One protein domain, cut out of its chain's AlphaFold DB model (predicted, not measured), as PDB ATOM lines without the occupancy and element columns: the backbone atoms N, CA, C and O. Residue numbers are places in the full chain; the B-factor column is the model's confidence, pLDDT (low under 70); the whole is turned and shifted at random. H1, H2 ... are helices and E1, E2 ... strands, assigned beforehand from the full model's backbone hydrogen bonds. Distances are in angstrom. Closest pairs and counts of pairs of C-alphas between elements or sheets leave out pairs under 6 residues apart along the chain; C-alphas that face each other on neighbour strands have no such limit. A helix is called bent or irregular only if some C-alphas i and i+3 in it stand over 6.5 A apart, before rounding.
ATOM      1  N   VAL A   7     -30.542 -17.169 -23.807       96.62
ATOM      2  CA  VAL A   7     -29.561 -17.645 -22.832       96.62
ATOM      3  C   VAL A   7     -29.847 -19.106 -22.514       96.62
ATOM      4  O   VAL A   7     -31.002 -19.540 -22.492       96.62
ATOM      5  N   SER A   8     -28.795 -19.874 -22.258       97.12
ATOM      6  CA  SER A   8     -28.911 -21.270 -21.856       97.12
ATOM      7  C   SER A   8     -28.144 -21.522 -20.564       97.12
ATOM      8  O   SER A   8     -27.124 -20.892 -20.283       97.12
ATOM      9  N   PHE A   9     -28.674 -22.415 -19.737       97.69
ATOM     10  CA  PHE A   9     -28.074 -22.787 -18.460       97.69
ATOM     11  C   PHE A   9     -28.466 -24.213 -18.098       97.69
ATOM     12  O   PHE A   9     -29.526 -24.695 -18.490       97.69
ATOM     13  N   ALA A  10     -27.616 -24.891 -17.333       97.38
ATOM     14  CA  ALA A  10     -27.867 -26.255 -16.900       97.38
ATOM     15  C   ALA A  10     -27.989 -26.340 -15.379       97.38
ATOM     16  O   ALA A  10     -27.247 -25.681 -14.650       97.38
ATOM     17  N   LEU A  11     -28.902 -27.186 -14.901       96.25
ATOM     18  CA  LEU A  11     -29.075 -27.483 -13.480       96.25
ATOM     19  C   LEU A  11     -28.856 -28.969 -13.213       96.25
ATOM     20  O   LEU A  11     -29.335 -29.824 -13.954       96.25
ATOM     21  N   ARG A  12     -28.157 -29.263 -12.113       94.25
ATOM     22  CA  ARG A  12     -28.031 -30.614 -11.557       94.25
ATOM     23  C   ARG A  12     -29.329 -30.982 -10.838       94.25
ATOM     24  O   ARG A  12     -29.811 -30.195 -10.030       94.25
ATOM     25  N   MET A  13     -29.861 -32.173 -11.088       92.19
ATOM     26  CA  MET A  13     -31.090 -32.682 -10.477       92.19
ATOM     27  C   MET A  13     -30.791 -33.749  -9.409       92.19
ATOM     28  O   MET A  13     -29.849 -34.520  -9.585       92.19
ATOM     29  N   PRO A  14     -31.580 -33.834  -8.322       92.50
ATOM     30  CA  PRO A  14     -32.764 -33.022  -8.032       92.50
ATOM     31  C   PRO A  14     -32.418 -31.567  -7.679       92.50
ATOM     32  O   PRO A  14     -31.453 -31.297  -6.967       92.50
ATOM     33  N   SER A  15     -33.228 -30.626  -8.169       91.56
ATOM     34  CA  SER A  15     -33.115 -29.194  -7.875       91.56
ATOM     35  C   SER A  15     -34.499 -28.608  -7.628       91.56
ATOM     36  O   SER A  15     -35.396 -28.787  -8.454       91.56
ATOM     37  N   ARG A  16     -34.659 -27.869  -6.517       92.12
ATOM     38  CA  ARG A  16     -35.896 -27.118  -6.224       92.12
ATOM     39  C   ARG A  16     -36.208 -26.137  -7.352       92.12
ATOM     40  O   ARG A  16     -37.321 -26.122  -7.856       92.12
ATOM     41  N   MET A  17     -35.193 -25.398  -7.804       93.31
ATOM     42  CA  MET A  17     -35.324 -24.455  -8.914       93.31
ATOM     43  C   MET A  17     -35.686 -25.171 -10.217       93.31
ATOM     44  O   MET A  17     -36.577 -24.723 -10.926       93.31
ATOM     45  N   GLY A  18     -35.055 -26.315 -10.506       93.69
ATOM     46  CA  GLY A  18     -35.382 -27.112 -11.691       93.69
ATOM     47  C   GLY A  18     -36.840 -27.585 -11.701       93.69
ATOM     48  O   GLY A  18     -37.510 -27.477 -12.723       93.69
ATOM     49  N   ALA A  19     -37.357 -28.051 -10.558       93.25
ATOM     50  CA  ALA A  19     -38.758 -28.451 -10.423       93.25
ATOM     51  C   ALA A  19     -39.723 -27.268 -10.627       93.25
ATOM     52  O   ALA A  19     -40.675 -27.389 -11.396       93.25
ATOM     53  N   THR A  20     -39.445 -26.114 -10.010       94.06
ATOM     54  CA  THR A  20     -40.251 -24.894 -10.184       94.06
ATOM     55  C   THR A  20     -40.278 -24.436 -11.641       94.06
ATOM     56  O   THR A  20     -41.349 -24.175 -12.177       94.06
ATOM     57  N   LEU A  21     -39.125 -24.397 -12.312       94.06
ATOM     58  CA  LEU A  21     -39.025 -23.984 -13.714       94.06
ATOM     59  C   LEU A  21     -39.822 -24.900 -14.654       94.06
ATOM     60  O   LEU A  21     -40.467 -24.413 -15.579       94.06
ATOM     61  N   LYS A  22     -39.819 -26.215 -14.406       91.75
ATOM     62  CA  LYS A  22     -40.636 -27.169 -15.171       91.75
ATOM     63  C   LYS A  22     -42.136 -26.974 -14.954       91.75
ATOM     64  O   LYS A  22     -42.880 -27.083 -15.926       91.75
ATOM     65  N   SER A  23     -42.566 -26.683 -13.723       90.62
ATOM     66  CA  SER A  23     -43.969 -26.341 -13.437       90.62
ATOM     67  C   SER A  23     -44.361 -25.086 -14.199       90.62
ATOM     68  O   SER A  23     -45.253 -25.153 -15.029       90.62
ATOM     69  N   LEU A  24     -43.599 -23.996 -14.043       88.88
ATOM     70  CA  LEU A  24     -43.867 -22.724 -14.720       88.88
ATOM     71  C   LEU A  24     -43.947 -22.878 -16.242       88.88
ATOM     72  O   LEU A  24     -44.796 -22.265 -16.877       88.88
ATOM     73  N   TYR A  25     -43.082 -23.705 -16.836       85.94
ATOM     74  CA  TYR A  25     -43.156 -23.993 -18.269       85.94
ATOM     75  C   TYR A  25     -44.415 -24.786 -18.655       85.94
ATOM     76  O   TYR A  25     -45.021 -24.500 -19.682       85.94
ATOM     77  N   SER A  26     -44.810 -25.772 -17.846       83.69
ATOM     78  CA  SER A  26     -45.996 -26.601 -18.107       83.69
ATOM     79  C   SER A  26     -47.298 -25.817 -17.902       83.69
ATOM     80  O   SER A  26     -48.246 -25.996 -18.659       83.69
ATOM     81  N   ASP A  27     -47.319 -24.922 -16.914       75.69
ATOM     82  CA  ASP A  27     -48.452 -24.055 -16.581       75.69
ATOM     83  C   ASP A  27     -48.631 -22.936 -17.624       75.69
ATOM     84  O   ASP A  27     -49.750 -22.508 -17.894       75.69
ATOM     85  N   ALA A  28     -47.546 -22.512 -18.284       65.62
ATOM     86  CA  ALA A  28     -47.553 -21.520 -19.362       65.62
ATOM     87  C   ALA A  28     -48.027 -22.071 -20.729       65.62
ATOM     88  O   ALA A  28     -47.796 -21.438 -21.763       65.62
ATOM     89  N   CYS A  29     -48.678 -23.242 -20.763       54.94
ATOM     90  CA  CYS A  29     -49.289 -23.777 -21.980       54.94
ATOM     91  C   CYS A  29     -50.273 -22.761 -22.613       54.94
ATOM     92  O   CYS A  29     -51.031 -22.095 -21.903       54.94
ATOM     93  N   PRO A  30     -50.306 -22.651 -23.954       47.09
ATOM     94  CA  PRO A  30     -51.084 -21.638 -24.656       47.09
ATOM     95  C   PRO A  30     -52.580 -21.960 -24.549       47.09
ATOM     96  O   PRO A  30     -53.075 -22.876 -25.203       47.09
ATOM     97  N   GLY A  31     -53.301 -21.228 -23.698       48.22
ATOM     98  CA  GLY A  31     -54.755 -21.364 -23.560       48.22
ATOM     99  C   GLY A  31     -55.351 -20.932 -22.220       48.22
ATOM    100  O   GLY A  31     -56.568 -20.780 -22.143       48.22
ATOM    101  N   GLN A  32     -54.545 -20.710 -21.177       41.94
ATOM    102  CA  GLN A  32     -55.035 -20.192 -19.897       41.94
ATOM    103  C   GLN A  32     -54.432 -18.825 -19.572       41.94
ATOM    104  O   GLN A  32     -53.244 -18.689 -19.294       41.94
ATOM    105  N   GLU A  33     -55.295 -17.810 -19.575       40.03
ATOM    106  CA  GLU A  33     -55.038 -16.467 -19.057       40.03
ATOM    107  C   GLU A  33     -54.900 -16.504 -17.523       40.03
ATOM    108  O   GLU A  33     -55.789 -16.083 -16.786       40.03
ATOM    109  N   PHE A  34     -53.788 -17.017 -17.000       40.81
ATOM    110  CA  PHE A  34     -53.447 -16.825 -15.590       40.81
ATOM    111  C   PHE A  34     -52.543 -15.608 -15.434       40.81
ATOM    112  O   PHE A  34     -51.330 -15.745 -15.464       40.81
ATOM    113  N   GLY A  35     -53.152 -14.429 -15.249       42.50
ATOM    114  CA  GLY A  35     -52.682 -13.289 -14.432       42.50
ATOM    115  C   GLY A  35     -51.317 -12.626 -14.698       42.50
ATOM    116  O   GLY A  35     -51.110 -11.499 -14.255       42.50
ATOM    117  N   GLY A  36     -50.393 -13.262 -15.410       45.91
ATOM    118  CA  GLY A  36     -49.161 -12.701 -15.932       45.91
ATOM    119  C   GLY A  36     -49.307 -12.651 -17.440       45.91
ATOM    120  O   GLY A  36     -49.497 -13.684 -18.073       45.91
ATOM    121  N   GLY A  37     -49.286 -11.449 -18.017       54.19
ATOM    122  CA  GLY A  37     -49.422 -11.286 -19.464       54.19
ATOM    123  C   GLY A  37     -48.418 -12.151 -20.231       54.19
ATOM    124  O   GLY A  37     -47.389 -12.550 -19.687       54.19
ATOM    125  N   GLU A  38     -48.685 -12.366 -21.519       60.44
ATOM    126  CA  GLU A  38     -47.908 -13.149 -22.504       60.44
ATOM    127  C   GLU A  38     -46.372 -12.904 -22.503       60.44
ATOM    128  O   GLU A  38     -45.598 -13.661 -23.088       60.44
ATOM    129  N   ASN A  39     -45.914 -11.872 -21.785       65.69
ATOM    130  CA  ASN A  39     -44.540 -11.400 -21.663       65.69
ATOM    131  C   ASN A  39     -43.953 -11.437 -20.233       65.69
ATOM    132  O   ASN A  39     -42.970 -10.738 -19.981       65.69
ATOM    133  N   SER A  40     -44.524 -12.202 -19.298       83.62
ATOM    134  CA  SER A  40     -43.987 -12.298 -17.931       83.62
ATOM    135  C   SER A  40     -42.675 -13.092 -17.874       83.62
ATOM    136  O   SER A  40     -42.511 -14.120 -18.539       83.62
ATOM    137  N   ALA A  41     -41.723 -12.622 -17.067       86.19
ATOM    138  CA  ALA A  41     -40.491 -13.350 -16.788       86.19
ATOM    139  C   ALA A  41     -40.752 -14.516 -15.819       86.19
ATOM    140  O   ALA A  41     -41.468 -14.381 -14.833       86.19
ATOM    141  N   HIS A  42     -40.127 -15.665 -16.077       92.12
ATOM    142  CA  HIS A  42     -40.173 -16.840 -15.197       92.12
ATOM    143  C   HIS A  42     -39.023 -16.847 -14.184       92.12
ATOM    144  O   HIS A  42     -39.112 -17.495 -13.144       92.12
ATOM    145  N   LEU A  43     -37.909 -16.187 -14.509       95.69
ATOM    146  CA  LEU A  43     -36.704 -16.173 -13.685       95.69
ATOM    147  C   LEU A  43     -35.861 -14.922 -13.940       95.69
ATOM    148  O   LEU A  43     -35.971 -14.290 -14.991       95.69
ATOM    149  N   VAL A  44     -34.977 -14.614 -12.991       96.75
ATOM    150  CA  VAL A  44     -33.952 -13.575 -13.127       96.75
ATOM    151  C   VAL A  44     -32.568 -14.214 -13.048       96.75
ATOM    152  O   VAL A  44     -32.256 -14.915 -12.085       96.75
ATOM    153  N   MET A  45     -31.719 -13.953 -14.041       97.25
ATOM    154  CA  MET A  45     -30.301 -14.318 -14.012       97.25
ATOM    155  C   MET A  45     -29.471 -13.117 -13.576       97.25
ATOM    156  O   MET A  45     -29.400 -12.136 -14.305       97.25
ATOM    157  N   ASN A  46     -28.825 -13.194 -12.414       97.06
ATOM    158  CA  ASN A  46     -27.968 -12.124 -11.903       97.06
ATOM    159  C   ASN A  46     -26.503 -12.390 -12.283       97.06
ATOM    160  O   ASN A  46     -25.954 -13.436 -11.930       97.06
ATOM    161  N   LEU A  47     -25.861 -11.441 -12.967       96.38
ATOM    162  CA  LEU A  47     -24.429 -11.467 -13.259       96.38
ATOM    163  C   LEU A  47     -23.670 -10.848 -12.088       96.38
ATOM    164  O   LEU A  47     -23.683  -9.636 -11.890       96.38
ATOM    165  N   LEU A  48     -23.030 -11.689 -11.281       95.94
ATOM    166  CA  LEU A  48     -22.430 -11.240 -10.029       95.94
ATOM    167  C   LEU A  48     -21.136 -10.452 -10.255       95.94
ATOM    168  O   LEU A  48     -20.293 -10.826 -11.074       95.94
ATOM    169  N   SER A  49     -20.962  -9.386  -9.479       94.56
ATOM    170  CA  SER A  49     -19.702  -8.648  -9.400       94.56
ATOM    171  C   SER A  49     -18.743  -9.290  -8.393       94.56
ATOM    172  O   SER A  49     -19.146 -10.055  -7.513       94.56
ATOM    173  N   ALA A  50     -17.455  -8.967  -8.494       94.75
ATOM    174  CA  ALA A  50     -16.384  -9.539  -7.679       94.75
ATOM    175  C   ALA A  50     -16.606  -9.386  -6.160       94.75
ATOM    176  O   ALA A  50     -16.141 -10.223  -5.386       94.75
ATOM    177  N   SER A  51     -17.348  -8.361  -5.724       92.69
ATOM    178  CA  SER A  51     -17.692  -8.140  -4.312       92.69
ATOM    179  C   SER A  51     -18.771  -9.099  -3.788       92.69
ATOM    180  O   SER A  51     -18.946  -9.237  -2.578       92.69
ATOM    181  N   GLN A  52     -19.473  -9.819  -4.667       94.50
ATOM    182  CA  GLN A  52     -20.624 -10.659  -4.324       94.50
ATOM    183  C   GLN A  52     -20.282 -12.148  -4.135       94.50
ATOM    184  O   GLN A  52     -21.173 -13.001  -4.169       94.50
ATOM    185  N   ALA A  53     -19.017 -12.495  -3.868       95.44
ATOM    186  CA  ALA A  53     -18.607 -13.875  -3.565       95.44
ATOM    187  C   ALA A  53     -19.431 -14.504  -2.420       95.44
ATOM    188  O   ALA A  53     -19.789 -15.683  -2.460       95.44
ATOM    189  N   ARG A  54     -19.803 -13.695  -1.418       92.44
ATOM    190  CA  ARG A  54     -20.674 -14.117  -0.314       92.44
ATOM    191  C   ARG A  54     -22.075 -14.503  -0.793       92.44
ATOM    192  O   ARG A  54     -22.592 -15.534  -0.365       92.44
ATOM    193  N   ALA A  55     -22.675 -13.702  -1.674       93.94
ATOM    194  CA  ALA A  55     -23.979 -14.009  -2.254       93.94
ATOM    195  C   ALA A  55     -23.906 -15.320  -3.048       93.94
ATOM    196  O   ALA A  55     -24.693 -16.228  -2.792       93.94
ATOM    197  N   ALA A  56     -22.893 -15.477  -3.908       95.56
ATOM    198  CA  ALA A  56     -22.672 -16.713  -4.659       95.56
ATOM    199  C   ALA A  56     -22.598 -17.948  -3.742       95.56
ATOM    200  O   ALA A  56     -23.270 -18.949  -3.991       95.56
ATOM    201  N   HIS A  57     -21.843 -17.865  -2.643       93.38
ATOM    202  CA  HIS A  57     -21.756 -18.948  -1.664       93.38
ATOM    203  C   HIS A  57     -23.107 -19.251  -0.995       93.38
ATOM    204  O   HIS A  57     -23.470 -20.419  -0.852       93.38
ATOM    205  N   LYS A  58     -23.873 -18.217  -0.613       92.19
ATOM    206  CA  LYS A  58     -25.184 -18.378   0.039       92.19
ATOM    207  C   LYS A  58     -26.163 -19.140  -0.859       92.19
ATOM    208  O   LYS A  58     -26.774 -20.105  -0.414       92.19
ATOM    209  N   PHE A  59     -26.253 -18.760  -2.135       93.44
ATOM    210  CA  PHE A  59     -27.135 -19.413  -3.109       93.44
ATOM    211  C   PHE A  59     -26.653 -20.808  -3.539       93.44
ATOM    212  O   PHE A  59     -27.469 -21.643  -3.921       93.44
ATOM    213  N   ALA A  60     -25.351 -21.100  -3.434       93.19
ATOM    214  CA  ALA A  60     -24.790 -22.418  -3.742       93.19
ATOM    215  C   ALA A  60     -24.989 -23.463  -2.627       93.19
ATOM    216  O   ALA A  60     -24.774 -24.652  -2.861       93.19
ATOM    217  N   ARG A  61     -25.375 -23.039  -1.415       90.88
ATOM    218  CA  ARG A  61     -25.515 -23.898  -0.228       90.88
ATOM    219  C   ARG A  61     -26.945 -23.890   0.320       90.88
ATOM    220  O   ARG A  61     -27.173 -23.388   1.420       90.88
ATOM    221  N   PRO A  62     -27.923 -24.456  -0.416       87.62
ATOM    222  CA  PRO A  62     -29.319 -24.512   0.021       87.62
ATOM    223  C   PRO A  62     -29.541 -25.364   1.281       87.62
ATOM    224  O   PRO A  62     -30.610 -25.276   1.879       87.62
ATOM    225  N   ASP A  63     -28.562 -26.193   1.655       89.12
ATOM    226  CA  ASP A  63     -28.508 -26.965   2.898       89.12
ATOM    227  C   ASP A  63     -28.241 -26.078   4.124       89.12
ATOM    228  O   ASP A  63     -28.840 -26.289   5.175       89.12
ATOM    229  N   LEU A  64     -27.380 -25.065   3.981       89.25
ATOM    230  CA  LEU A  64     -27.065 -24.098   5.041       89.25
ATOM    231  C   LEU A  64     -27.952 -22.850   4.982       89.25
ATOM    232  O   LEU A  64     -28.207 -22.210   6.001       89.25
ATOM    233  N   HIS A  65     -28.409 -22.489   3.784       89.12
ATOM    234  CA  HIS A  65     -29.181 -21.283   3.506       89.12
ATOM    235  C   HIS A  65     -30.441 -21.631   2.699       89.12
ATOM    236  O   HIS A  65     -30.529 -21.311   1.512       89.12
ATOM    237  N   PRO A  66     -31.436 -22.297   3.317       87.94
ATOM    238  CA  PRO A  66     -32.665 -22.693   2.626       87.94
ATOM    239  C   PRO A  66     -33.489 -21.495   2.137       87.94
ATOM    240  O   PRO A  66     -34.139 -21.602   1.098       87.94
ATOM    241  N   HIS A  67     -33.397 -20.361   2.840       88.38
ATOM    242  CA  HIS A  67     -34.080 -19.108   2.528       88.38
ATOM    243  C   HIS A  67     -33.055 -17.974   2.350       88.38
ATOM    244  O   HIS A  67     -32.824 -17.184   3.265       88.38
ATOM    245  N   PRO A  68     -32.355 -17.903   1.201       87.88
ATOM    246  CA  PRO A  68     -31.241 -16.969   1.020       87.88
ATOM    247  C   PRO A  68     -31.666 -15.489   1.031       87.88
ATOM    248  O   PRO A  68     -30.817 -14.637   1.310       87.88
ATOM    249  N   PHE A  69     -32.952 -15.216   0.785       87.62
ATOM    250  CA  PHE A  69     -33.574 -13.889   0.781       87.62
ATOM    251  C   PHE A  69     -34.226 -13.486   2.115       87.62
ATOM    252  O   PHE A  69     -34.601 -12.326   2.269       87.62
ATOM    253  N   ASP A  70     -34.383 -14.407   3.072       84.31
ATOM    254  CA  ASP A  70     -35.088 -14.096   4.316       84.31
ATOM    255  C   ASP A  70     -34.217 -13.243   5.242       84.31
ATOM    256  O   ASP A  70     -33.145 -13.656   5.697       84.31
ATOM    257  N   SER A  71     -34.734 -12.066   5.587       63.69
ATOM    258  CA  SER A  71     -34.162 -11.148   6.578       63.69
ATOM    259  C   SER A  71     -34.335 -11.635   8.024       63.69
ATOM    260  O   SER A  71     -33.738 -11.078   8.940       63.69
ATOM    261  N   SER A  72     -35.193 -12.636   8.249       54.88
ATOM    262  CA  SER A  72     -35.697 -13.055   9.565       54.88
ATOM    263  C   SER A  72     -34.907 -14.193  10.212       54.88
ATOM    264  O   SER A  72     -35.275 -14.658  11.294       54.88
ATOM    265  N   SER A  73     -33.820 -14.673   9.591       52.16
ATOM    266  CA  SER A  73     -32.995 -15.702  10.221       52.16
ATOM    267  C   SER A  73     -32.307 -15.102  11.453       52.16
ATOM    268  O   SER A  73     -31.273 -14.452  11.330       52.16
ATOM    269  N   ASN A  74     -32.866 -15.350  12.641       44.16
ATOM    270  CA  ASN A  74     -32.404 -14.894  13.966       44.16
ATOM    271  C   ASN A  74     -30.990 -15.377  14.367       44.16
ATOM    272  O   ASN A  74     -30.593 -15.283  15.527       44.16
ATOM    273  N   SER A  75     -30.205 -15.907  13.428       47.06
ATOM    274  CA  SER A  75     -28.777 -16.106  13.619       47.06
ATOM    275  C   SER A  75     -28.095 -14.758  13.432       47.06
ATOM    276  O   SER A  75     -27.994 -14.264  12.310       47.06
ATOM    277  N   ALA A  76     -27.604 -14.181  14.529       48.47
ATOM    278  CA  ALA A  76     -26.933 -12.878  14.633       48.47
ATOM    279  C   ALA A  76     -25.673 -12.685  13.740       48.47
ATOM    280  O   ALA A  76     -24.895 -11.762  13.953       48.47
ATOM    281  N   LYS A  77     -25.446 -13.554  12.744       53.31
ATOM    282  CA  LYS A  77     -24.361 -13.502  11.749       53.31
ATOM    283  C   LYS A  77     -24.823 -13.626  10.285       53.31
ATOM    284  O   LYS A  77     -23.982 -13.582   9.385       53.31
ATOM    285  N   SER A  78     -26.117 -13.798  10.006       56.84
ATOM    286  CA  SER A  78     -26.614 -13.906   8.627       56.84
ATOM    287  C   SER A  78     -26.947 -12.517   8.078       56.84
ATOM    288  O   SER A  78     -28.082 -12.062   8.171       56.84
ATOM    289  N   GLU A  79     -25.952 -11.817   7.526       67.38
ATOM    290  CA  GLU A  79     -26.235 -10.611   6.738       67.38
ATOM    291  C   GLU A  79     -27.139 -10.970   5.553       67.38
ATOM    292  O   GLU A  79     -26.947 -11.980   4.854       67.38
ATOM    293  N   ASN A  80     -28.159 -10.140   5.368       79.06
ATOM    294  CA  ASN A  80     -29.126 -10.282   4.300       79.06
ATOM    295  C   ASN A  80     -28.460 -10.055   2.934       79.06
ATOM    296  O   ASN A  80     -27.493  -9.300   2.832       79.06
ATOM    297  N   ILE A  81     -28.971 -10.707   1.887       88.88
ATOM    298  CA  ILE A  81     -28.550 -10.389   0.521       88.88
ATOM    299  C   ILE A  81     -29.476  -9.281   0.018       88.88
ATOM    300  O   ILE A  81     -30.670  -9.544  -0.121       88.88
ATOM    301  N   PRO A  82     -28.969  -8.064  -0.232       90.81
ATOM    302  CA  PRO A  82     -29.803  -6.967  -0.697       90.81
ATOM    303  C   PRO A  82     -30.326  -7.246  -2.112       90.81
ATOM    304  O   PRO A  82     -29.609  -7.774  -2.969       90.81
ATOM    305  N   TYR A  83     -31.594  -6.920  -2.342       93.50
ATOM    306  CA  TYR A  83     -32.265  -7.104  -3.622       93.50
ATOM    307  C   TYR A  83     -33.398  -6.089  -3.777       93.50
ATOM    308  O   TYR A  83     -34.019  -5.680  -2.796       93.50
ATOM    309  N   PHE A  84     -33.725  -5.764  -5.024       92.88
ATOM    310  CA  PHE A  84     -34.962  -5.084  -5.390       92.88
ATOM    311  C   PHE A  84     -35.855  -6.026  -6.199       92.88
ATOM    312  O   PHE A  84     -35.436  -7.104  -6.621       92.88
ATOM    313  N   VAL A  85     -37.112  -5.645  -6.398       94.12
ATOM    314  CA  VAL A  85     -38.090  -6.465  -7.122       94.12
ATOM    315  C   VAL A  85     -38.250  -5.928  -8.542       94.12
ATOM    316  O   VAL A  85     -38.429  -4.727  -8.739       94.12
ATOM    317  N   SER A  86     -38.166  -6.814  -9.534       93.31
ATOM    318  CA  SER A  86     -38.373  -6.482 -10.944       93.31
ATOM    319  C   SER A  86     -39.839  -6.146 -11.237       93.31
ATOM    320  O   SER A  86     -40.730  -6.393 -10.423       93.31
ATOM    321  N   LYS A  87     -40.121  -5.645 -12.448       91.56
ATOM    322  CA  LYS A  87     -41.500  -5.387 -12.911       91.56
ATOM    323  C   LYS A  87     -42.406  -6.623 -12.811       91.56
ATOM    324  O   LYS A  87     -43.607  -6.479 -12.621       91.56
ATOM    325  N   ASP A  88     -41.821  -7.812 -12.933       91.25
ATOM    326  CA  ASP A  88     -42.535  -9.091 -12.924       91.25
ATOM    327  C   ASP A  88     -42.579  -9.723 -11.519       91.25
ATOM    328  O   ASP A  88     -42.928 -10.890 -11.366       91.25
ATOM    329  N   GLY A  89     -42.208  -8.974 -10.474       92.44
ATOM    330  CA  GLY A  89     -42.272  -9.457  -9.094       92.44
ATOM    331  C   GLY A  89     -41.109 -10.368  -8.683       92.44
ATOM    332  O   GLY A  89     -41.187 -11.010  -7.638       92.44
ATOM    333  N   LEU A  90     -40.031 -10.439  -9.473       93.25
ATOM    334  CA  LEU A  90     -38.895 -11.335  -9.219       93.25
ATOM    335  C   LEU A  90     -37.706 -10.599  -8.577       93.25
ATOM    336  O   LEU A  90     -37.442  -9.451  -8.933       93.25
ATOM    337  N   PRO A  91     -36.951 -11.237  -7.665       94.44
ATOM    338  CA  PRO A  91     -35.831 -10.592  -6.987       94.44
ATOM    339  C   PRO A  91     -34.615 -10.393  -7.909       94.44
ATOM    340  O   PRO A  91     -34.161 -11.320  -8.585       94.44
ATOM    341  N   VAL A  92     -34.047  -9.189  -7.868       95.44
ATOM    342  CA  VAL A  92     -32.825  -8.770  -8.568       95.44
ATOM    343  C   VAL A  92     -31.791  -8.330  -7.533       95.44
ATOM    344  O   VAL A  92     -32.068  -7.460  -6.713       95.44
ATOM    345  N   LEU A  93     -30.604  -8.936  -7.547       94.44
ATOM    346  CA  LEU A  93     -29.593  -8.748  -6.506       94.44
ATOM    347  C   LEU A  93     -28.875  -7.407  -6.648       94.44
ATOM    348  O   LEU A  93     -28.282  -7.125  -7.685       94.44
ATOM    349  N   GLU A  94     -28.834  -6.616  -5.580       92.69
ATOM    350  CA  GLU A  94     -28.085  -5.358  -5.560       92.69
ATOM    351  C   GLU A  94     -26.570  -5.596  -5.626       92.69
ATOM    352  O   GLU A  94     -26.043  -6.558  -5.060       92.69
ATOM    353  N   GLY A  95     -25.856  -4.727  -6.342       90.81
ATOM    354  CA  GLY A  95     -24.415  -4.828  -6.576       90.81
ATOM    355  C   GLY A  95     -24.002  -5.820  -7.670       90.81
ATOM    356  O   GLY A  95     -22.806  -6.051  -7.844       90.81
ATOM    357  N   SER A  96     -24.952  -6.426  -8.395       93.75
ATOM    358  CA  SER A  96     -24.671  -7.222  -9.598       93.75
ATOM    359  C   SER A  96     -24.191  -6.338 -10.748       93.75
ATOM    360  O   SER A  96     -24.652  -5.208 -10.874       93.75
ATOM    361  N   LEU A  97     -23.366  -6.883 -11.646       92.94
ATOM    362  CA  LEU A  97     -23.018  -6.238 -12.922       92.94
ATOM    363  C   LEU A  97     -24.247  -5.936 -13.786       92.94
ATOM    364  O   LEU A  97     -24.242  -5.015 -14.595       92.94
ATOM    365  N   GLY A  98     -25.286  -6.745 -13.626       94.25
ATOM    366  CA  GLY A  98     -26.566  -6.613 -14.296       94.25
ATOM    367  C   GLY A  98     -27.381  -7.877 -14.081       94.25
ATOM    368  O   GLY A  98     -26.867  -8.884 -13.581       94.25
ATOM    369  N   ALA A  99     -28.646  -7.843 -14.475       96.62
ATOM    370  CA  ALA A  99     -29.468  -9.038 -14.459       96.62
ATOM    371  C   ALA A  99     -30.390  -9.132 -15.675       96.62
ATOM    372  O   ALA A  99     -30.718  -8.135 -16.316       96.62
ATOM    373  N   PHE A 100     -30.800 -10.353 -15.998       96.69
ATOM    374  CA  PHE A 100     -31.696 -10.650 -17.107       96.69
ATOM    375  C   PHE A 100     -33.000 -11.213 -16.569       96.69
ATOM    376  O   PHE A 100     -33.001 -12.270 -15.942       96.69
ATOM    377  N   SER A 101     -34.105 -10.534 -16.851       96.50
ATOM    378  CA  SER A 101     -35.443 -11.088 -16.670       96.50
ATOM    379  C   SER A 101     -35.759 -11.966 -17.878       96.50
ATOM    380  O   SER A 101     -35.778 -11.492 -19.019       96.50
ATOM    381  N   CYS A 102     -35.954 -13.259 -17.633       95.94
ATOM    382  CA  CYS A 102     -35.981 -14.292 -18.658       95.94
ATOM    383  C   CYS A 102     -37.264 -15.122 -18.613       95.94
ATOM    384  O   CYS A 102     -37.786 -15.431 -17.542       95.94
ATOM    385  N   ARG A 103     -37.724 -15.562 -19.785       94.19
ATOM    386  CA  ARG A 103     -38.856 -16.480 -19.959       94.19
ATOM    387  C   ARG A 103     -38.373 -17.774 -20.603       94.19
ATOM    388  O   ARG A 103     -37.633 -17.726 -21.580       94.19
ATOM    389  N   LEU A 104     -38.767 -18.927 -20.070       93.62
ATOM    390  CA  LEU A 104     -38.416 -20.220 -20.672       93.62
ATOM    391  C   LEU A 104     -39.093 -20.369 -22.036       93.62
ATOM    392  O   LEU A 104     -40.273 -20.059 -22.164       93.62
ATOM    393  N   VAL A 105     -38.355 -20.859 -23.032       91.62
ATOM    394  CA  VAL A 105     -38.872 -21.021 -24.407       91.62
ATOM    395  C   VAL A 105     -39.014 -22.474 -24.845       91.62
ATOM    396  O   VAL A 105     -39.614 -22.745 -25.880       91.62
ATOM    397  N   ALA A 106     -38.483 -23.417 -24.069       89.00
ATOM    398  CA  ALA A 106     -38.516 -24.837 -24.387       89.00
ATOM    399  C   ALA A 106     -38.604 -25.688 -23.110       89.00
ATOM    400  O   ALA A 106     -38.190 -25.219 -22.040       89.00
ATOM    401  N   PRO A 107     -39.079 -26.945 -23.214       89.88
ATOM    402  CA  PRO A 107     -38.972 -27.905 -22.126       89.88
ATOM    403  C   PRO A 107     -37.502 -28.143 -21.759       89.88
ATOM    404  O   PRO A 107     -36.604 -27.988 -22.590       89.88
ATOM    405  N   ALA A 108     -37.254 -28.568 -20.519       91.94
ATOM    406  CA  ALA A 108     -35.912 -28.935 -20.078       91.94
ATOM    407  C   ALA A 108     -35.359 -30.107 -20.912       91.94
ATOM    408  O   ALA A 108     -36.021 -31.131 -21.080       91.94
ATOM    409  N   ILE A 109     -34.134 -29.961 -21.409       93.31
ATOM    410  CA  ILE A 109     -33.454 -30.942 -22.256       93.31
ATOM    411  C   ILE A 109     -32.552 -31.812 -21.364       93.31
ATOM    412  O   ILE A 109     -31.614 -31.281 -20.762       93.31
ATOM    413  N   PRO A 110     -32.780 -33.132 -21.251       92.69
ATOM    414  CA  PRO A 110     -31.892 -34.011 -20.498       92.69
ATOM    415  C   PRO A 110     -30.503 -34.070 -21.144       92.69
ATOM    416  O   PRO A 110     -30.371 -34.381 -22.322       92.69
ATOM    417  N   LEU A 111     -29.452 -33.810 -20.359       92.69
ATOM    418  CA  LEU A 111     -28.059 -33.855 -20.833       92.69
ATOM    419  C   LEU A 111     -27.378 -35.214 -20.619       92.69
ATOM    420  O   LEU A 111     -26.238 -35.401 -21.026       92.69
ATOM    421  N   HIS A 112     -28.045 -36.146 -19.940       89.31
ATOM    422  CA  HIS A 112     -27.510 -37.480 -19.652       89.31
ATOM    423  C   HIS A 112     -27.843 -38.510 -20.742       89.31
ATOM    424  O   HIS A 112     -27.283 -39.602 -20.728       89.31
ATOM    425  N   ASP A 113     -28.759 -38.181 -21.653       87.69
ATOM    426  CA  ASP A 113     -29.222 -39.067 -22.716       87.69
ATOM    427  C   ASP A 113     -28.734 -38.537 -24.070       87.69
ATOM    428  O   ASP A 113     -29.307 -37.608 -24.641       87.69
ATOM    429  N   LEU A 114     -27.644 -39.122 -24.571       86.50
ATOM    430  CA  LEU A 114     -27.073 -38.754 -25.867       86.50
ATOM    431  C   LEU A 114     -28.033 -39.060 -27.018       86.50
ATOM    432  O   LEU A 114     -28.115 -38.268 -27.950       86.50
ATOM    433  N   SER A 115     -28.815 -40.138 -26.929       86.44
ATOM    434  CA  SER A 115     -29.801 -40.480 -27.953       86.44
ATOM    435  C   SER A 115     -30.911 -39.432 -28.013       86.44
ATOM    436  O   SER A 115     -31.350 -39.055 -29.097       86.44
ATOM    437  N   TYR A 116     -31.343 -38.887 -26.874       85.81
ATOM    438  CA  TYR A 116     -32.271 -37.754 -26.867       85.81
ATOM    439  C   TYR A 116     -31.683 -36.527 -27.587       85.81
ATOM    440  O   TYR A 116     -32.385 -35.876 -28.369       85.81
ATOM    441  N   LEU A 117     -30.404 -36.222 -27.333       87.81
ATOM    442  CA  LEU A 117     -29.701 -35.069 -27.903       87.81
ATOM    443  C   LEU A 117     -29.435 -35.212 -29.406       87.81
ATOM    444  O   LEU A 117     -29.691 -34.268 -30.146       87.81
ATOM    445  N   GLU A 118     -28.991 -36.379 -29.872       87.62
ATOM    446  CA  GLU A 118     -28.767 -36.678 -31.299       87.62
ATOM    447  C   GLU A 118     -30.045 -36.532 -32.124       87.62
ATOM    448  O   GLU A 118     -30.028 -36.131 -33.290       87.62
ATOM    449  N   ASN A 119     -31.178 -36.826 -31.493       83.88
ATOM    450  CA  ASN A 119     -32.469 -36.685 -32.127       83.88
ATOM    451  C   ASN A 119     -33.030 -35.262 -32.003       83.88
ATOM    452  O   ASN A 119     -34.017 -34.954 -32.662       83.88
ATOM    453  N   LEU A 120     -32.488 -34.373 -31.161       83.12
ATOM    454  CA  LEU A 120     -33.004 -33.008 -30.971       83.12
ATOM    455  C   LEU A 120     -33.072 -32.250 -32.313       83.12
ATOM    456  O   LEU A 120     -32.078 -32.126 -33.017       83.12
ATOM    457  N   GLY A 121     -34.262 -31.767 -32.686       71.88
ATOM    458  CA  GLY A 121     -34.497 -31.090 -33.972       71.88
ATOM    459  C   GLY A 121     -34.929 -32.004 -35.126       71.88
ATOM    460  O   GLY A 121     -35.352 -31.503 -36.164       71.88
ATOM    461  N   GLN A 122     -34.908 -33.329 -34.949       78.56
ATOM    462  CA  GLN A 122     -35.559 -34.249 -35.882       78.56
ATOM    463  C   GLN A 122     -37.076 -34.232 -35.641       78.56
ATOM    464  O   GLN A 122     -37.528 -34.456 -34.511       78.56
ATOM    465  N   ALA A 123     -37.848 -33.956 -36.695       56.69
ATOM    466  CA  ALA A 123     -39.310 -33.925 -36.697       56.69
ATOM    467  C   ALA A 123     -39.890 -35.343 -36.544       56.69
ATOM    468  O   ALA A 123     -40.370 -35.939 -37.501       56.69
ATOM    469  N   HIS A 124     -39.805 -35.903 -35.338       55.22
ATOM    470  CA  HIS A 124     -40.486 -37.146 -34.991       55.22
ATOM    471  C   HIS A 124     -41.823 -36.824 -34.328       55.22
ATOM    472  O   HIS A 124     -41.887 -36.012 -33.408       55.22
ATOM    473  N   THR A 125     -42.880 -37.460 -34.829       50.34
ATOM    474  CA  THR A 125     -44.300 -37.212 -34.522       50.34
ATOM    475  C   THR A 125     -44.727 -37.666 -33.121       50.34
ATOM    476  O   THR A 125     -45.824 -37.337 -32.680       50.34
ATOM    477  N   GLU A 126     -43.875 -38.396 -32.399       53.34
ATOM    478  CA  GLU A 126     -44.224 -38.970 -31.099       53.34
ATOM    479  C   GLU A 126     -43.730 -38.108 -29.924       53.34
ATOM    480  O   GLU A 126     -42.582 -37.641 -29.930       53.34
ATOM    481  N   PRO A 127     -44.556 -37.918 -28.875       54.81
ATOM    482  CA  PRO A 127     -44.141 -37.232 -27.662       54.81
ATOM    483  C   PRO A 127     -42.971 -37.991 -27.026       54.81
ATOM    484  O   PRO A 127     -43.111 -39.130 -26.580       54.81
ATOM    485  N   ARG A 128     -41.791 -37.357 -26.987       63.91
ATOM    486  CA  ARG A 128     -40.589 -37.958 -26.396       63.91
ATOM    487  C   ARG A 128     -40.820 -38.201 -24.914       63.91
ATOM    488  O   ARG A 128     -40.819 -37.267 -24.113       63.91
ATOM    489  N   SER A 129     -40.992 -39.464 -24.540       63.31
ATOM    490  CA  SER A 129     -41.002 -39.852 -23.138       63.31
ATOM    491  C   SER A 129     -39.648 -39.520 -22.521       63.31
ATOM    492  O   SER A 129     -38.614 -39.946 -23.038       63.31
ATOM    493  N   LEU A 130     -39.655 -38.781 -21.411       67.44
ATOM    494  CA  LEU A 130     -38.440 -38.543 -20.639       67.44
ATOM    495  C   LEU A 130     -37.810 -39.886 -20.226       67.44
ATOM    496  O   LEU A 130     -38.545 -40.801 -19.828       67.44
ATOM    497  N   PRO A 131     -36.474 -40.011 -20.279       67.88
ATOM    498  CA  PRO A 131     -35.788 -41.220 -19.843       67.88
ATOM    499  C   PRO A 131     -36.153 -41.544 -18.393       67.88
ATOM    500  O   PRO A 131     -36.116 -40.677 -17.515       67.88
ATOM    501  N   ARG A 132     -36.523 -42.800 -18.123       70.62
ATOM    502  CA  ARG A 132     -36.789 -43.251 -16.752       70.62
ATOM    503  C   ARG A 132     -35.463 -43.385 -16.016       70.62
ATOM    504  O   ARG A 132     -34.641 -44.228 -16.362       70.62
ATOM    505  N   LEU A 133     -35.276 -42.571 -14.985       76.50
ATOM    506  CA  LEU A 133     -34.069 -42.598 -14.168       76.50
ATOM    507  C   LEU A 133     -34.240 -43.512 -12.954       76.50
ATOM    508  O   LEU A 133     -35.294 -43.474 -12.312       76.50
ATOM    509  N   PRO A 134     -33.204 -44.286 -12.583       79.19
ATOM    510  CA  PRO A 134     -33.174 -44.974 -11.301       79.19
ATOM    511  C   PRO A 134     -33.346 -43.987 -10.131       79.19
ATOM    512  O   PRO A 134     -32.815 -42.868 -10.197       79.19
ATOM    513  N   PRO A 135     -34.019 -44.378  -9.035       76.38
ATOM    514  CA  PRO A 135     -34.105 -43.559  -7.829       76.38
ATOM    515  C   PRO A 135     -32.715 -43.149  -7.323       76.38
ATOM    516  O   PRO A 135     -31.801 -43.968  -7.267       76.38
ATOM    517  N   GLY A 136     -32.546 -41.875  -6.964       78.88
ATOM    518  CA  GLY A 136     -31.264 -41.339  -6.488       78.88
ATOM    519  C   GLY A 136     -30.249 -41.004  -7.586       78.88
ATOM    520  O   GLY A 136     -29.158 -40.528  -7.272       78.88
ATOM    521  N   SER A 137     -30.596 -41.197  -8.862       85.31
ATOM    522  CA  SER A 137     -29.743 -40.765  -9.971       85.31
ATOM    523  C   SER A 137     -29.586 -39.255  -9.973       85.31
ATOM    524  O   SER A 137     -30.552 -38.510  -9.796       85.31
ATOM    525  N   VAL A 138     -28.363 -38.811 -10.239       88.81
ATOM    526  CA  VAL A 138     -28.084 -37.400 -10.443       88.81
ATOM    527  C   VAL A 138     -27.802 -37.148 -11.911       88.81
ATOM    528  O   VAL A 138     -26.846 -37.680 -12.468       88.81
ATOM    529  N   ILE A 139     -28.622 -36.292 -12.505       92.94
ATOM    530  CA  ILE A 139     -28.506 -35.875 -13.899       92.94
ATOM    531  C   ILE A 139     -28.332 -34.364 -13.996       92.94
ATOM    532  O   ILE A 139     -28.515 -33.646 -13.014       92.94
ATOM    533  N   SER A 140     -28.032 -33.886 -15.198       94.75
ATOM    534  CA  SER A 140     -28.131 -32.473 -15.543       94.75
ATOM    535  C   SER A 140     -29.182 -32.277 -16.625       94.75
ATOM    536  O   SER A 140     -29.349 -33.127 -17.504       94.75
ATOM    537  N   GLU A 141     -29.868 -31.146 -16.569       95.38
ATOM    538  CA  GLU A 141     -30.836 -30.730 -17.581       95.38
ATOM    539  C   GLU A 141     -30.528 -29.307 -18.032       95.38
ATOM    540  O   GLU A 141     -30.178 -28.456 -17.212       95.38
ATOM    541  N   LEU A 142     -30.642 -29.070 -19.337       96.44
ATOM    542  CA  LEU A 142     -30.432 -27.791 -19.997       96.44
ATOM    543  C   LEU A 142     -31.763 -27.061 -20.159       96.44
ATOM    544  O   LEU A 142     -32.748 -27.620 -20.639       96.44
ATOM    545  N   PHE A 143     -31.759 -25.789 -19.798       96.31
ATOM    546  CA  PHE A 143     -32.867 -24.864 -19.950       96.31
ATOM    547  C   PHE A 143     -32.453 -23.777 -20.939       96.31
ATOM    548  O   PHE A 143     -31.314 -23.303 -20.911       96.31
ATOM    549  N   ILE A 144     -33.384 -23.379 -21.802       95.56
ATOM    550  CA  ILE A 144     -33.212 -22.266 -22.737       95.56
ATOM    551  C   ILE A 144     -34.270 -21.224 -22.403       95.56
ATOM    552  O   ILE A 144     -35.455 -21.543 -22.269       95.56
ATOM    553  N   ALA A 145     -33.836 -19.977 -22.256       95.62
ATOM    554  CA  ALA A 145     -34.706 -18.864 -21.936       95.62
ATOM    555  C   ALA A 145     -34.453 -17.677 -22.867       95.62
ATOM    556  O   ALA A 145     -33.323 -17.403 -23.261       95.62
ATOM    557  N   GLN A 146     -35.519 -16.958 -23.194       95.00
ATOM    558  CA  GLN A 146     -35.474 -15.678 -23.880       95.00
ATOM    559  C   GLN A 146     -35.300 -14.559 -22.858       95.00
ATOM    560  O   GLN A 146     -36.024 -14.502 -21.864       95.00
ATOM    561  N   VAL A 147     -34.360 -13.654 -23.112       95.31
ATOM    562  CA  VAL A 147     -34.200 -12.420 -22.343       95.31
ATOM    563  C   VAL A 147     -35.310 -11.453 -22.746       95.31
ATOM    564  O   VAL A 147     -35.378 -11.008 -23.889       95.31
ATOM    565  N   MET A 148     -36.183 -11.132 -21.798       93.38
ATOM    566  CA  MET A 148     -37.296 -10.203 -21.999       93.38
ATOM    567  C   MET A 148     -36.881  -8.769 -21.673       93.38
ATOM    568  O   MET A 148     -37.332  -7.821 -22.313       93.38
ATOM    569  N   ARG A 149     -36.023  -8.606 -20.659       93.81
ATOM    570  CA  ARG A 149     -35.569  -7.306 -20.162       93.81
ATOM    571  C   ARG A 149     -34.208  -7.429 -19.482       93.81
ATOM    572  O   ARG A 149     -33.920  -8.441 -18.845       93.81
ATOM    573  N   ILE A 150     -33.402  -6.378 -19.605       94.69
ATOM    574  CA  ILE A 150     -32.182  -6.193 -18.816       94.69
ATOM    575  C   ILE A 150     -32.545  -5.322 -17.614       94.69
ATOM    576  O   ILE A 150     -33.069  -4.222 -17.781       94.69
ATOM    577  N   GLU A 151     -32.278  -5.824 -16.416       93.88
ATOM    578  CA  GLU A 151     -32.402  -5.078 -15.169       93.88
ATOM    579  C   GLU A 151     -31.066  -4.387 -14.903       93.88
ATOM    580  O   GLU A 151     -30.053  -5.033 -14.609       93.88
ATOM    581  N   LEU A 152     -31.056  -3.066 -15.061       83.44
ATOM    582  CA  LEU A 152     -29.891  -2.233 -14.797       83.44
ATOM    583  C   LEU A 152     -30.044  -1.565 -13.439       83.44
ATOM    584  O   LEU A 152     -31.107  -1.038 -13.108       83.44
ATOM    585  N   GLN A 153     -28.962  -1.561 -12.671       75.06
ATOM    586  CA  GLN A 153     -28.876  -0.737 -11.476       75.06
ATOM    587  C   GLN A 153     -28.470   0.684 -11.858       75.06
ATOM    588  O   GLN A 153     -27.757   0.869 -12.852       75.06
ATOM    589  N   PRO A 154     -28.906   1.697 -11.093       68.94
ATOM    590  CA  PRO A 154     -28.391   3.041 -11.273       68.94
ATOM    591  C   PRO A 154     -26.859   3.007 -11.149       68.94
ATOM    592  O   PRO A 154     -26.336   2.340 -10.252       68.94
ATOM    593  N   PRO A 155     -26.128   3.682 -12.050       60.75
ATOM    594  CA  PRO A 155     -24.673   3.636 -12.055       60.75
ATOM    595  C   PRO A 155     -24.134   4.160 -10.723       60.75
ATOM    596  O   PRO A 155     -24.378   5.309 -10.351       60.75
ATOM    597  N   SER A 156     -23.388   3.327  -9.995       64.44
ATOM    598  CA  SER A 156     -22.619   3.797  -8.843       64.44
ATOM    599  C   SER A 156     -21.452   4.649  -9.359       64.44
ATOM    600  O   SER A 156     -20.671   4.150 -10.173       64.44
ATOM    601  N   PRO A 157     -21.288   5.904  -8.910       57.91
ATOM    602  CA  PRO A 157     -20.444   6.890  -9.587       57.91
ATOM    603  C   PRO A 157     -18.928   6.611  -9.580       57.91
ATOM    604  O   PRO A 157     -18.195   7.357 -10.221       57.91
ATOM    605  N   CYS A 158     -18.417   5.592  -8.874       53.06
ATOM    606  CA  CYS A 158     -16.974   5.500  -8.607       53.06
ATOM    607  C   CYS A 158     -16.367   4.088  -8.555       53.06
ATOM    608  O   CYS A 158     -15.340   3.903  -7.905       53.06
ATOM    609  N   THR A 159     -16.934   3.060  -9.192       64.44
ATOM    610  CA  THR A 159     -16.236   1.759  -9.211       64.44
ATOM    611  C   THR A 159     -16.489   1.003 -10.499       64.44
ATOM    612  O   THR A 159     -17.617   0.615 -10.791       64.44
ATOM    613  N   GLU A 160     -15.418   0.775 -11.258       77.81
ATOM    614  CA  GLU A 160     -15.398  -0.216 -12.324       77.81
ATOM    615  C   GLU A 160     -15.723  -1.582 -11.701       77.81
ATOM    616  O   GLU A 160     -14.908  -2.188 -10.996       77.81
ATOM    617  N   MET A 161     -16.962  -2.039 -11.875       87.25
ATOM    618  CA  MET A 161     -17.374  -3.327 -11.342       87.25
ATOM    619  C   MET A 161     -16.782  -4.439 -12.206       87.25
ATOM    620  O   MET A 161     -17.030  -4.519 -13.407       87.25
ATOM    621  N   LYS A 162     -16.022  -5.333 -11.574       92.69
ATOM    622  CA  LYS A 162     -15.437  -6.509 -12.227       92.69
ATOM    623  C   LYS A 162     -16.319  -7.739 -12.014       92.69
ATOM    624  O   LYS A 162     -16.975  -7.824 -10.973       92.69
ATOM    625  N   PRO A 163     -16.336  -8.715 -12.936       95.44
ATOM    626  CA  PRO A 163     -17.124  -9.930 -12.767       95.44
ATOM    627  C   PRO A 163     -16.571 -10.820 -11.658       95.44
ATOM    628  O   PRO A 163     -15.358 -10.910 -11.442       95.44
ATOM    629  N   LEU A 164     -17.479 -11.522 -10.984       96.75
ATOM    630  CA  LEU A 164     -17.140 -12.665 -10.154       96.75
ATOM    631  C   LEU A 164     -16.923 -13.885 -11.042       96.75
ATOM    632  O   LEU A 164     -17.814 -14.311 -11.773       96.75
ATOM    633  N   LEU A 165     -15.748 -14.484 -10.928       97.31
ATOM    634  CA  LEU A 165     -15.389 -15.708 -11.622       97.31
ATOM    635  C   LEU A 165     -15.285 -16.850 -10.616       97.31
ATOM    636  O   LEU A 165     -14.836 -16.658  -9.486       97.31
ATOM    637  N   TYR A 166     -15.646 -18.057 -11.044       97.44
ATOM    638  CA  TYR A 166     -15.387 -19.278 -10.291       97.44
ATOM    639  C   TYR A 166     -14.402 -20.149 -11.065       97.44
ATOM    640  O   TYR A 166     -14.690 -20.601 -12.171       97.44
ATOM    641  N   HIS A 167     -13.224 -20.378 -10.495       96.69
ATOM    642  CA  HIS A 167     -12.147 -21.122 -11.135       96.69
ATOM    643  C   HIS A 167     -11.408 -21.970 -10.101       96.69
ATOM    644  O   HIS A 167     -11.105 -21.506  -9.004       96.69
ATOM    645  N   ARG A 168     -11.126 -23.236 -10.440       96.00
ATOM    646  CA  ARG A 168     -10.414 -24.192  -9.563       96.00
ATOM    647  C   ARG A 168     -10.966 -24.229  -8.134       96.00
ATOM    648  O   ARG A 168     -10.218 -24.229  -7.163       96.00
ATOM    649  N   ARG A 169     -12.293 -24.295  -8.022       95.31
ATOM    650  CA  ARG A 169     -13.028 -24.345  -6.751       95.31
ATOM    651  C   ARG A 169     -12.919 -23.084  -5.876       95.31
ATOM    652  O   ARG A 169     -13.285 -23.143  -4.708       95.31
ATOM    653  N   SER A 170     -12.469 -21.957  -6.427       96.75
ATOM    654  CA  SER A 170     -12.368 -20.676  -5.723       96.75
ATOM    655  C   SER A 170     -13.026 -19.548  -6.512       96.75
ATOM    656  O   SER A 170     -13.106 -19.592  -7.740       96.75
ATOM    657  N   PHE A 171     -13.464 -18.513  -5.797       97.25
ATOM    658  CA  PHE A 171     -13.855 -17.245  -6.402       97.25
ATOM    659  C   PHE A 171     -12.616 -16.417  -6.767       97.25
ATOM    660  O   PHE A 171     -11.622 -16.431  -6.041       97.25
ATOM    661  N   THR A 172     -12.671 -15.718  -7.897       96.44
ATOM    662  CA  THR A 172     -11.634 -14.804  -8.401       96.44
ATOM    663  C   THR A 172     -12.284 -13.705  -9.252       96.44
ATOM    664  O   THR A 172     -13.502 -13.685  -9.419       96.44
ATOM    665  N   THR A 173     -11.497 -12.782  -9.796       96.06
ATOM    666  CA  THR A 173     -11.964 -11.750 -10.731       96.06
ATOM    667  C   THR A 173     -10.953 -11.523 -11.859       96.06
ATOM    668  O   THR A 173      -9.857 -12.091 -11.829       96.06
ATOM    669  N   CYS A 174     -11.325 -10.731 -12.865       92.06
ATOM    670  CA  CYS A 174     -10.421 -10.313 -13.933       92.06
ATOM    671  C   CYS A 174      -9.361  -9.350 -13.381       92.06
ATOM    672  O   CYS A 174      -9.665  -8.457 -12.586       92.06
TER     673      CYS A 174
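Overview. This is residues 7 to 174 of the 180 residues of the protein "Flavin_Reduct domain-containing protein" of Pleurotus ostreatus PC15 (UniProt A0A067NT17). A curled, antiparallel wall of four strands, E1, E6, E5 and E2, like part of a barrel, has the helix H1 across one face and the small hairpin E3 and E4 packed on E2 and E5. Towards one end of the longest axis, H2 packs on a second small hairpin, E7 and E8; towards the other end lie H3 and a long loop, of which residues 121 to 127 stick out. The printed part has 168 residues with three named helices and eight named strands, in the order E1 H1 E2 H2 E3 E4 E5 H3 E6 E7 E8; the class is mixed, helices and strands, with under half of the residues in named elements. It is only just compact, close to loose, with a radius of gyration of the C-alphas of 18.4 A and spans of 56 by 38 by 36 A.

Arrangement. E1, residues 7 to 13, is the antiparallel neighbour of E6, residues 139 to 151; N 9 and O 143 are 3.0 A apart, within hydrogen-bond range. E6 bends by 85 degrees at residue 148, and its pairing is staggered: residues 139 to 145 pair with E1, and residues 145 to 151 with E5, residues 98 to 104, where N 101 and O 149 are 2.9 A apart. E5 is also the antiparallel neighbour of E2, residues 43 to 47, with N 45 and O 100 at 2.8 A. The sheet is strongly twisted. H1, residues 16 to 27, is on one face of it, two layers of helix and sheet, at a height over the sheet of 7.5 A. H1 runs across the strands, at 63 degrees to E5 on the local plane; its closest C-alphas to E5 are those of Tyr 25 and Leu 104, 6.5 A apart. H2, residues 50 to 60, is not on this sheet. In the hairpin of E7, residues 165 to 167, and E8, residues 170 to 172, N 165 and O 172 are 2.8 A apart; the closest C-alphas of H2 and E8 are those of Ala 53 and Phe 171, at 6.5 A. In the hairpin of E3, residues 83 to 85, and E4, residues 91 to 93, N 84 and O 92 are 2.9 A apart; the closest C-alphas of E4 and E2 are those of Leu 93 and Asn 46, at 6.6 A. H3, residues 114 to 118, is not on the four-stranded sheet and is apart from E1. Every O i to N i+4 pair is within hydrogen-bond range in H1 and H3; in H2, 5 of 7 are.

Along the chain. E1 begins at C-alpha 7, (-29.561, -17.645, -22.832), and is 19.5 A long; H1 follows with 16.6 A. H2, 15.9 A, is irregular: C-alphas 51 and 54 are 7.8 A apart. E5 measures 19.1 A, and E6, the longest strand, 31.1 A from C-alpha 139 at (-28.506, -35.875, -13.899). E8 ends at C-alpha 172, (-11.634, -14.804, -8.401).

Size, cuts and confidence. The C-alphas farthest apart are those of Ala 76 and Thr 125, 57.5 A. The printed part has no cut. The links H1 to E2, H2 to E3, H3 to E6 and E6 to E7 are long. The mean pLDDT of the printed part is 83.5; residues 28 to 39, 71 to 79, 123 to 131 and 154 to 159 are under 70.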